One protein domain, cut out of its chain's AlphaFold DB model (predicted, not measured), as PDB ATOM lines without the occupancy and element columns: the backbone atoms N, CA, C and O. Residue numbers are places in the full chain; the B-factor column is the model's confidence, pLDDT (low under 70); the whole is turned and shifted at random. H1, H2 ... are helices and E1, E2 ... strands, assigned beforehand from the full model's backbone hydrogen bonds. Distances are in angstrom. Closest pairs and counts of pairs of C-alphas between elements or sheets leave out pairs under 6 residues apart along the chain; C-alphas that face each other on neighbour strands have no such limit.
ATOM      1  N   ALA A   8      35.876 -25.599  -8.510       97.06
ATOM      2  CA  ALA A   8      36.935 -25.762  -7.529       97.06
ATOM      3  C   ALA A   8      38.142 -24.915  -7.950       97.06
ATOM      4  O   ALA A   8      38.395 -24.740  -9.143       97.06
ATOM      5  N   ARG A   9      38.878 -24.389  -6.975       95.69
ATOM      6  CA  ARG A   9      40.114 -23.630  -7.148       95.69
ATOM      7  C   ARG A   9      41.083 -24.028  -6.043       95.69
ATOM      8  O   ARG A   9      40.741 -23.928  -4.870       95.69
ATOM      9  N   ALA A  10      42.278 -24.447  -6.436       94.00
ATOM     10  CA  ALA A  10      43.397 -24.681  -5.535       94.00
ATOM     11  C   ALA A  10      44.401 -23.527  -5.663       94.00
ATOM     12  O   ALA A  10      44.656 -23.051  -6.772       94.00
ATOM     13  N   SER A  11      44.961 -23.083  -4.544       95.06
ATOM     14  CA  SER A  11      46.039 -22.092  -4.493       95.06
ATOM     15  C   SER A  11      47.092 -22.523  -3.482       95.06
ATOM     16  O   SER A  11      46.746 -22.913  -2.367       95.06
ATOM     17  N   ALA A  12      48.359 -22.437  -3.873       94.69
ATOM     18  CA  ALA A  12      49.514 -22.783  -3.054       94.69
ATOM     19  C   ALA A  12      50.693 -21.873  -3.402       94.69
ATOM     20  O   ALA A  12      50.756 -21.340  -4.514       94.69
ATOM     21  N   THR A  13      51.641 -21.768  -2.477       96.25
ATOM     22  CA  THR A  13      52.962 -21.195  -2.733       96.25
ATOM     23  C   THR A  13      53.965 -22.340  -2.836       96.25
ATOM     24  O   THR A  13      54.085 -23.148  -1.923       96.25
ATOM     25  N   TRP A  14      54.688 -22.426  -3.953       91.81
ATOM     26  CA  TRP A  14      55.713 -23.451  -4.190       91.81
ATOM     27  C   TRP A  14      55.228 -24.897  -3.918       91.81
ATOM     28  O   TRP A  14      54.370 -25.370  -4.662       91.81
ATOM     29  N   ILE A  15      55.761 -25.599  -2.905       91.75
ATOM     30  CA  ILE A  15      55.346 -26.971  -2.532       91.75
ATOM     31  C   ILE A  15      54.381 -27.024  -1.343       91.75
ATOM     32  O   ILE A  15      54.077 -28.120  -0.865       91.75
ATOM     33  N   ASP A  16      53.921 -25.876  -0.843       94.69
ATOM     34  CA  ASP A  16      53.002 -25.856   0.288       94.69
ATOM     35  C   ASP A  16      51.712 -26.615  -0.052       94.69
ATOM     36  O   ASP A  16      51.241 -26.579  -1.199       94.69
ATOM     37  N   PRO A  17      51.093 -27.294   0.932       89.62
ATOM     38  CA  PRO A  17      49.789 -27.901   0.732       89.62
ATOM     39  C   PRO A  17      48.785 -26.865   0.199       89.62
ATOM     40  O   PRO A  17      48.655 -25.780   0.774       89.62
ATOM     41  N   PRO A  18      48.052 -27.164  -0.887       92.25
ATOM     42  CA  PRO A  18      47.143 -26.194  -1.469       92.25
ATOM     43  C   PRO A  18      45.951 -25.930  -0.554       92.25
ATOM     44  O   PRO A  18      45.305 -26.856  -0.059       92.25
ATOM     45  N   THR A  19      45.589 -24.657  -0.420       96.44
ATOM     46  CA  THR A  19      44.258 -24.278   0.060       96.44
ATOM     47  C   THR A  19      43.268 -24.446  -1.083       96.44
ATOM     48  O   THR A  19      43.512 -23.984  -2.201       96.44
ATOM     49  N   VAL A  20      42.150 -25.120  -0.817       96.38
ATOM     50  CA  VAL A  20      41.153 -25.447  -1.837       96.38
ATOM     51  C   VAL A  20      39.808 -24.839  -1.485       96.38
ATOM     52  O   VAL A  20      39.222 -25.143  -0.447       96.38
ATOM     53  N   HIS A  21      39.275 -24.053  -2.414       96.50
ATOM     54  CA  HIS A  21      37.907 -23.556  -2.381       96.50
ATOM     55  C   HIS A  21      37.080 -24.283  -3.440       96.50
ATOM     56  O   HIS A  21      37.530 -24.462  -4.569       96.50
ATOM     57  N   GLN A  22      35.871 -24.716  -3.092       97.62
ATOM     58  CA  GLN A  22      34.965 -25.377  -4.033       97.62
ATOM     59  C   GLN A  22      33.503 -25.129  -3.674       97.62
ATOM     60  O   GLN A  22      33.156 -24.983  -2.500       97.62
ATOM     61  N   GLY A  23      32.634 -25.151  -4.680       95.62
ATOM     62  CA  GLY A  23      31.204 -24.917  -4.517       95.62
ATOM     63  C   GLY A  23      30.377 -25.459  -5.678       95.62
ATOM     64  O   GLY A  23      30.914 -25.957  -6.667       95.62
ATOM     65  N   GLY A  24      29.057 -25.357  -5.532       96.06
ATOM     66  CA  GLY A  24      28.077 -25.909  -6.467       96.06
ATOM     67  C   GLY A  24      27.713 -27.378  -6.195       96.06
ATOM     68  O   GLY A  24      28.157 -27.951  -5.194       96.06
ATOM     69  N   PRO A  25      26.876 -27.982  -7.061       96.88
ATOM     70  CA  PRO A  25      26.299 -29.311  -6.837       96.88
ATOM     71  C   PRO A  25      27.328 -30.447  -6.763       96.88
ATOM     72  O   PRO A  25      27.132 -31.414  -6.027       96.88
ATOM     73  N   ARG A  26      28.439 -30.344  -7.502       95.38
ATOM     74  CA  ARG A  26      29.525 -31.333  -7.502       95.38
ATOM     75  C   ARG A  26      30.734 -30.812  -6.735       95.38
ATOM     76  O   ARG A  26      31.222 -29.708  -6.965       95.38
ATOM     77  N   ARG A  27      31.311 -31.671  -5.895       96.19
ATOM     78  CA  ARG A  27      32.605 -31.431  -5.236       96.19
ATOM     79  C   ARG A  27      33.752 -31.802  -6.176       96.19
ATOM     80  O   ARG A  27      34.330 -32.883  -6.073       96.19
ATOM     81  N   LEU A  28      34.032 -30.930  -7.149       95.62
ATOM     82  CA  LEU A  28      34.971 -31.214  -8.246       95.62
ATOM     83  C   LEU A  28      36.385 -31.557  -7.760       95.62
ATOM     84  O   LEU A  28      37.013 -32.443  -8.334       95.62
ATOM     85  N   TRP A  29      36.867 -30.921  -6.685       94.75
ATOM     86  CA  TRP A  29      38.176 -31.257  -6.116       94.75
ATOM     87  C   TRP A  29      38.202 -32.683  -5.566       94.75
ATOM     88  O   TRP A  29      39.117 -33.441  -5.854       94.75
ATOM     89  N   THR A  30      37.160 -33.090  -4.841       95.12
ATOM     90  CA  THR A  30      37.048 -34.457  -4.315       95.12
ATOM     91  C   THR A  30      37.022 -35.496  -5.438       95.12
ATOM     92  O   THR A  30      37.634 -36.557  -5.320       95.12
ATOM     93  N   VAL A  31      36.346 -35.192  -6.552       93.25
ATOM     94  CA  VAL A  31      36.341 -36.058  -7.740       93.25
ATOM     95  C   VAL A  31      37.740 -36.156  -8.353       93.25
ATOM     96  O   VAL A  31      38.200 -37.267  -8.625       93.25
ATOM     97  N   LEU A  32      38.431 -35.025  -8.526       92.62
ATOM     98  CA  LEU A  32      39.804 -34.989  -9.034       92.62
ATOM     99  C   LEU A  32      40.752 -35.791  -8.139       92.62
ATOM    100  O   LEU A  32      41.518 -36.608  -8.640       92.62
ATOM    101  N   GLU A  33      40.665 -35.613  -6.824       93.06
ATOM    102  CA  GLU A  33      41.506 -36.321  -5.861       93.06
ATOM    103  C   GLU A  33      41.308 -37.832  -5.912       93.06
ATOM    104  O   GLU A  33      42.278 -38.585  -5.900       93.06
ATOM    105  N   ARG A  34      40.067 -38.297  -6.077       91.06
ATOM    106  CA  ARG A  34      39.791 -39.724  -6.278       91.06
ATOM    107  C   ARG A  34      40.464 -40.265  -7.545       91.06
ATOM    108  O   ARG A  34      40.975 -41.385  -7.532       91.06
ATOM    109  N   ILE A  35      40.455 -39.492  -8.633       91.31
ATOM    110  CA  ILE A  35      41.110 -39.861  -9.896       91.31
ATOM    111  C   ILE A  35      42.632 -39.884  -9.713       91.31
ATOM    112  O   ILE A  35      43.269 -40.878 -10.059       91.31
ATOM    113  N   ARG A  36      43.201 -38.828  -9.120       92.44
ATOM    114  CA  ARG A  36      44.638 -38.683  -8.851       92.44
ATOM    115  C   ARG A  36      45.166 -39.792  -7.950       92.44
ATOM    116  O   ARG A  36      46.166 -40.416  -8.282       92.44
ATOM    117  N   HIS A  37      44.474 -40.076  -6.849       91.62
ATOM    118  CA  HIS A  37      44.830 -41.157  -5.932       91.62
ATOM    119  C   HIS A  37      44.927 -42.493  -6.671       91.62
ATOM    120  O   HIS A  37      45.888 -43.236  -6.500       91.62
ATOM    121  N   ARG A  38      43.949 -42.791  -7.532       87.19
ATOM    122  CA  ARG A  38      43.939 -44.038  -8.295       87.19
ATOM    123  C   ARG A  38      45.043 -44.094  -9.346       87.19
ATOM    124  O   ARG A  38      45.701 -45.119  -9.451       87.19
ATOM    125  N   LEU A  39      45.265 -43.002 -10.077       92.12
ATOM    126  CA  LEU A  39      46.369 -42.899 -11.032       92.12
ATOM    127  C   LEU A  39      47.715 -43.160 -10.348       92.12
ATOM    128  O   LEU A  39      48.505 -43.950 -10.849       92.12
ATOM    129  N   ASN A  40      47.946 -42.546  -9.188       94.44
ATOM    130  CA  ASN A  40      49.188 -42.713  -8.435       94.44
ATOM    131  C   ASN A  40      49.351 -44.135  -7.877       94.44
ATOM    132  O   ASN A  40      50.465 -44.644  -7.841       94.44
ATOM    133  N   ALA A  41      48.260 -44.775  -7.448       91.12
ATOM    134  CA  ALA A  41      48.296 -46.119  -6.875       91.12
ATOM    135  C   ALA A  41      48.411 -47.234  -7.931       91.12
ATOM    136  O   ALA A  41      49.084 -48.233  -7.702       91.12
ATOM    137  N   GLU A  42      47.734 -47.087  -9.074       87.81
ATOM    138  CA  GLU A  42      47.624 -48.130 -10.108       87.81
ATOM    139  C   GLU A  42      48.502 -47.855 -11.342       87.81
ATOM    140  O   GLU A  42      48.569 -48.690 -12.241       87.81
ATOM    141  N   GLY A  43      49.149 -46.689 -11.427       90.62
ATOM    142  CA  GLY A  43      49.964 -46.279 -12.578       90.62
ATOM    143  C   GLY A  43      49.158 -45.926 -13.834       90.62
ATOM    144  O   GLY A  43      49.736 -45.684 -14.892       90.62
ATOM    145  N   GLY A  44      47.824 -45.889 -13.753       89.44
ATOM    146  CA  GLY A  44      46.964 -45.597 -14.895       89.44
ATOM    147  C   GLY A  44      45.521 -45.288 -14.513       89.44
ATOM    148  O   GLY A  44      45.060 -45.573 -13.407       89.44
ATOM    149  N   LEU A  45      44.787 -44.691 -15.454       90.81
ATOM    150  CA  LEU A  45      43.353 -44.473 -15.298       90.81
ATOM    151  C   LEU A  45      42.566 -45.753 -15.613       90.81
ATOM    152  O   LEU A  45      42.960 -46.509 -16.500       90.81
ATOM    153  N   PRO A  46      41.393 -45.966 -14.991       85.75
ATOM    154  CA  PRO A  46      40.612 -47.194 -15.177       85.75
ATOM    155  C   PRO A  46      40.071 -47.370 -16.594       85.75
ATOM    156  O   PRO A  46      39.711 -48.478 -16.979       85.75
ATOM    157  N   ILE A  47      39.988 -46.271 -17.347       89.94
ATOM    158  CA  ILE A  47      39.603 -46.286 -18.755       89.94
ATOM    159  C   ILE A  47      40.621 -47.067 -19.596       89.94
ATOM    160  O   ILE A  47      40.229 -47.785 -20.516       89.94
ATOM    161  N   TYR A  48      41.909 -47.005 -19.237       88.44
ATOM    162  CA  TYR A  48      42.954 -47.777 -19.891       88.44
ATOM    163  C   TYR A  48      42.806 -49.264 -19.543       88.44
ATOM    164  O   TYR A  48      42.768 -49.659 -18.374       88.44
ATOM    165  N   GLY A  49      42.674 -50.099 -20.574       88.31
ATOM    166  CA  GLY A  49      42.396 -51.528 -20.423       88.31
ATOM    167  C   GLY A  49      41.001 -51.836 -19.865       88.31
ATOM    168  O   GLY A  49      40.812 -52.899 -19.272       88.31
ATOM    169  N   SER A  50      40.042 -50.911 -19.980       94.81
ATOM    170  CA  SER A  50      38.630 -51.221 -19.737       94.81
ATOM    171  C   SER A  50      38.031 -51.998 -20.911       94.81
ATOM    172  O   SER A  50      38.421 -51.816 -22.063       94.81
ATOM    173  N   ARG A  51      37.057 -52.868 -20.626       96.81
ATOM    174  CA  ARG A  51      36.200 -53.442 -21.665       96.81
ATOM    175  C   ARG A  51      35.184 -52.386 -22.082       96.81
ATOM    176  O   ARG A  51      34.488 -51.846 -21.218       96.81
ATOM    177  N   VAL A  52      35.080 -52.149 -23.386       97.56
ATOM    178  CA  VAL A  52      34.145 -51.185 -23.975       97.56
ATOM    179  C   VAL A  52      33.047 -51.920 -24.733       97.56
ATOM    180  O   VAL A  52      33.330 -52.801 -25.544       97.56
ATOM    181  N   ARG A  53      31.793 -51.552 -24.469       97.88
ATOM    182  CA  ARG A  53      30.626 -51.909 -25.282       97.88
ATOM    183  C   ARG A  53      30.049 -50.626 -25.863       97.88
ATOM    184  O   ARG A  53      29.691 -49.741 -25.093       97.88
ATOM    185  N   ILE A  54      29.939 -50.548 -27.183       97.81
ATOM    186  CA  ILE A  54      29.344 -49.408 -27.887       97.81
ATOM    187  C   ILE A  54      27.939 -49.814 -28.329       97.81
ATOM    188  O   ILE A  54      27.762 -50.889 -28.906       97.81
ATOM    189  N   THR A  55      26.936 -49.012 -27.999       97.62
ATOM    190  CA  THR A  55      25.550 -49.219 -28.438       97.62
ATOM    191  C   THR A  55      25.306 -48.591 -29.819       97.62
ATOM    192  O   THR A  55      26.096 -47.753 -30.253       97.62
ATOM    193  N   PRO A  56      24.233 -48.975 -30.541       98.19
ATOM    194  CA  PRO A  56      23.950 -48.429 -31.875       98.19
ATOM    195  C   PRO A  56      23.740 -46.908 -31.924       98.19
ATOM    196  O   PRO A  56      24.013 -46.292 -32.947       98.19
ATOM    197  N   ASP A  57      23.286 -46.302 -30.827       97.12
ATOM    198  CA  ASP A  57      23.150 -44.850 -30.640       97.12
ATOM    199  C   ASP A  57      24.478 -44.153 -30.281       97.12
ATOM    200  O   ASP A  57      24.510 -42.944 -30.086       97.12
ATOM    201  N   GLY A  58      25.589 -44.895 -30.229       96.50
ATOM    202  CA  GLY A  58      26.937 -44.357 -30.032       96.50
ATOM    203  C   GLY A  58      27.388 -44.262 -28.573       96.50
ATOM    204  O   GLY A  58      28.538 -43.891 -28.323       96.50
ATOM    205  N   VAL A  59      26.547 -44.644 -27.606       98.19
ATOM    206  CA  VAL A  59      26.922 -44.625 -26.186       98.19
ATOM    207  C   VAL A  59      27.966 -45.702 -25.898       98.19
ATOM    208  O   VAL A  59      27.785 -46.901 -26.122       98.19
ATOM    209  N   CYS A  60      29.095 -45.268 -25.354       97.94
ATOM    210  CA  CYS A  60      30.175 -46.128 -24.906       97.94
ATOM    211  C   CYS A  60      29.978 -46.478 -23.432       97.94
ATOM    212  O   CYS A  60      29.971 -45.598 -22.574       97.94
ATOM    213  N   HIS A  61      29.894 -47.767 -23.117       97.69
ATOM    214  CA  HIS A  61      29.890 -48.278 -21.750       97.69
ATOM    215  C   HIS A  61      31.229 -48.942 -21.431       97.69
ATOM    216  O   HIS A  61      31.622 -49.913 -22.079       97.69
ATOM    217  N   PHE A  62      31.906 -48.443 -20.401       97.38
ATOM    218  CA  PHE A  62      33.227 -48.895 -19.970       97.38
ATOM    219  C   PHE A  62      33.118 -49.699 -18.677       97.38
ATOM    220  O   PHE A  62      32.389 -49.308 -17.763       97.38
ATOM    221  N   THR A  63      33.871 -50.796 -18.567       96.44
ATOM    222  CA  THR A  63      33.954 -51.609 -17.340       96.44
ATOM    223  C   THR A  63      35.384 -52.074 -17.059       96.44
ATOM    224  O   THR A  63      36.104 -52.490 -17.966       96.44
ATOM    225  N   ARG A  64      35.813 -52.015 -15.790       92.00
ATOM    226  CA  ARG A  64      37.101 -52.548 -15.309       92.00
ATOM    227  C   ARG A  64      37.010 -52.908 -13.825       92.00
ATOM    228  O   ARG A  64      37.014 -52.025 -12.964       92.00
ATOM    229  N   GLY A  65      36.942 -54.200 -13.507       89.88
ATOM    230  CA  GLY A  65      36.700 -54.657 -12.134       89.88
ATOM    231  C   GLY A  65      35.408 -54.049 -11.575       89.88
ATOM    232  O   GLY A  65      34.363 -54.136 -12.211       89.88
ATOM    233  N   LYS A  66      35.488 -53.378 -10.419       89.44
ATOM    234  CA  LYS A  66      34.352 -52.669  -9.793       89.44
ATOM    235  C   LYS A  66      34.074 -51.271 -10.372       89.44
ATOM    236  O   LYS A  66      33.191 -50.577  -9.880       89.44
ATOM    237  N   TRP A  67      34.849 -50.814 -11.356       89.81
ATOM    238  CA  TRP A  67      34.670 -49.499 -11.971       89.81
ATOM    239  C   TRP A  67      33.860 -49.594 -13.261       89.81
ATOM    240  O   TRP A  67      34.096 -50.483 -14.082       89.81
ATOM    241  N   SER A  68      32.952 -48.640 -13.452       93.94
ATOM    242  CA  SER A  68      32.200 -48.450 -14.686       93.94
ATOM    243  C   SER A  68      32.023 -46.965 -15.003       93.94
ATOM    244  O   SER A  68      32.078 -46.114 -14.110       93.94
ATOM    245  N   ALA A  69      31.827 -46.659 -16.284       94.56
ATOM    246  CA  ALA A  69      31.486 -45.327 -16.775       94.56
ATOM    247  C   ALA A  69      30.673 -45.426 -18.072       94.56
ATOM    248  O   ALA A  69      30.655 -46.469 -18.730       94.56
ATOM    249  N   SER A  70      29.990 -44.347 -18.449       96.38
ATOM    250  CA  SER A  70      29.334 -44.232 -19.754       96.38
ATOM    251  C   SER A  70      29.581 -42.851 -20.352       96.38
ATOM    252  O   SER A  70      29.692 -41.877 -19.608       96.38
ATOM    253  N   TYR A  71      29.728 -42.797 -21.671       93.69
ATOM    254  CA  TYR A  71      29.981 -41.573 -22.429       93.69
ATOM    255  C   TYR A  71      29.272 -41.658 -23.779       93.69
ATOM    256  O   TYR A  71      29.466 -42.642 -24.494       93.69
ATOM    257  N   GLY A  72      28.469 -40.655 -24.112       87.62
ATOM    258  CA  GLY A  72      27.637 -40.599 -25.314       87.62
ATOM    259  C   GLY A  72      26.503 -39.613 -25.123       87.62
ATOM    260  O   GLY A  72      26.072 -39.467 -23.955       87.62
TER     261      GLY A  72
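What this domain is: This is residues 8 to 72 of the 72 residues of an uncharacterized protein of Streptomyces sp. PRh5 (UniProt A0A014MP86). Two small strand units sit at opposite ends of an elongated model, with a single helix, H1, in the middle between them. At one end is the hairpin E1 and E2, which comes near residues 28 to 32 of H1; at the other end is a three-stranded sheet, E3 - E4 - E5, which H1 is not on. The printed part has 65 residues, with one named helix and five named strands in the order E1, E2, H1, E3, E4, E5; both sheets are antiparallel and the class is mixed, helices and strands. The whole is only just loose, close to extended, with a radius of gyration of the C-alphas of 15.8 A and spans of 48 by 29 by 18 A.

How they stand to each other: E1, residues 8 to 11, and E2, residues 19 to 23, form an antiparallel hairpin at 165 degrees, with N 9 and O 21 2.8 A apart, within hydrogen-bond range. In H1, residues 28 to 42, every O i to N i+4 pair is within hydrogen-bond range. The closest C-alphas of E1 and H1 are those of Ala 8 and Trp 29, 5.8 A. E3, residues 51 to 54, and E4, residues 60 to 64, form a hairpin at 166 degrees, with N 61 and O 53 at 2.8 A. E4 and E5, residues 67 to 71, form another at 168 degrees, with N 60 and O 71 at 2.8 A. E3, E4 and E5 make a meander, each strand the antiparallel neighbour of the one before. H1 is apart from E4 and E5.

Where its parts are: E1, 10.3 A long, begins at C-alpha 8 (36.935, -25.762, -7.529), and E2 measures 13.8 A. H1 measures 21.2 A and ends at C-alpha 42 (47.624, -48.130, -10.108). E3 measures 10.1 A, E4 13.5 A, and E5, 13.9 A, ends at C-alpha 71 (29.981, -41.573, -22.429).

The domain as a whole: The C-alphas farthest apart are those of Thr 13 and Pro 56, 49.3 A. The printed part has no cut and no long link. Its mean pLDDT is 93.8, and no printed residue is under 70.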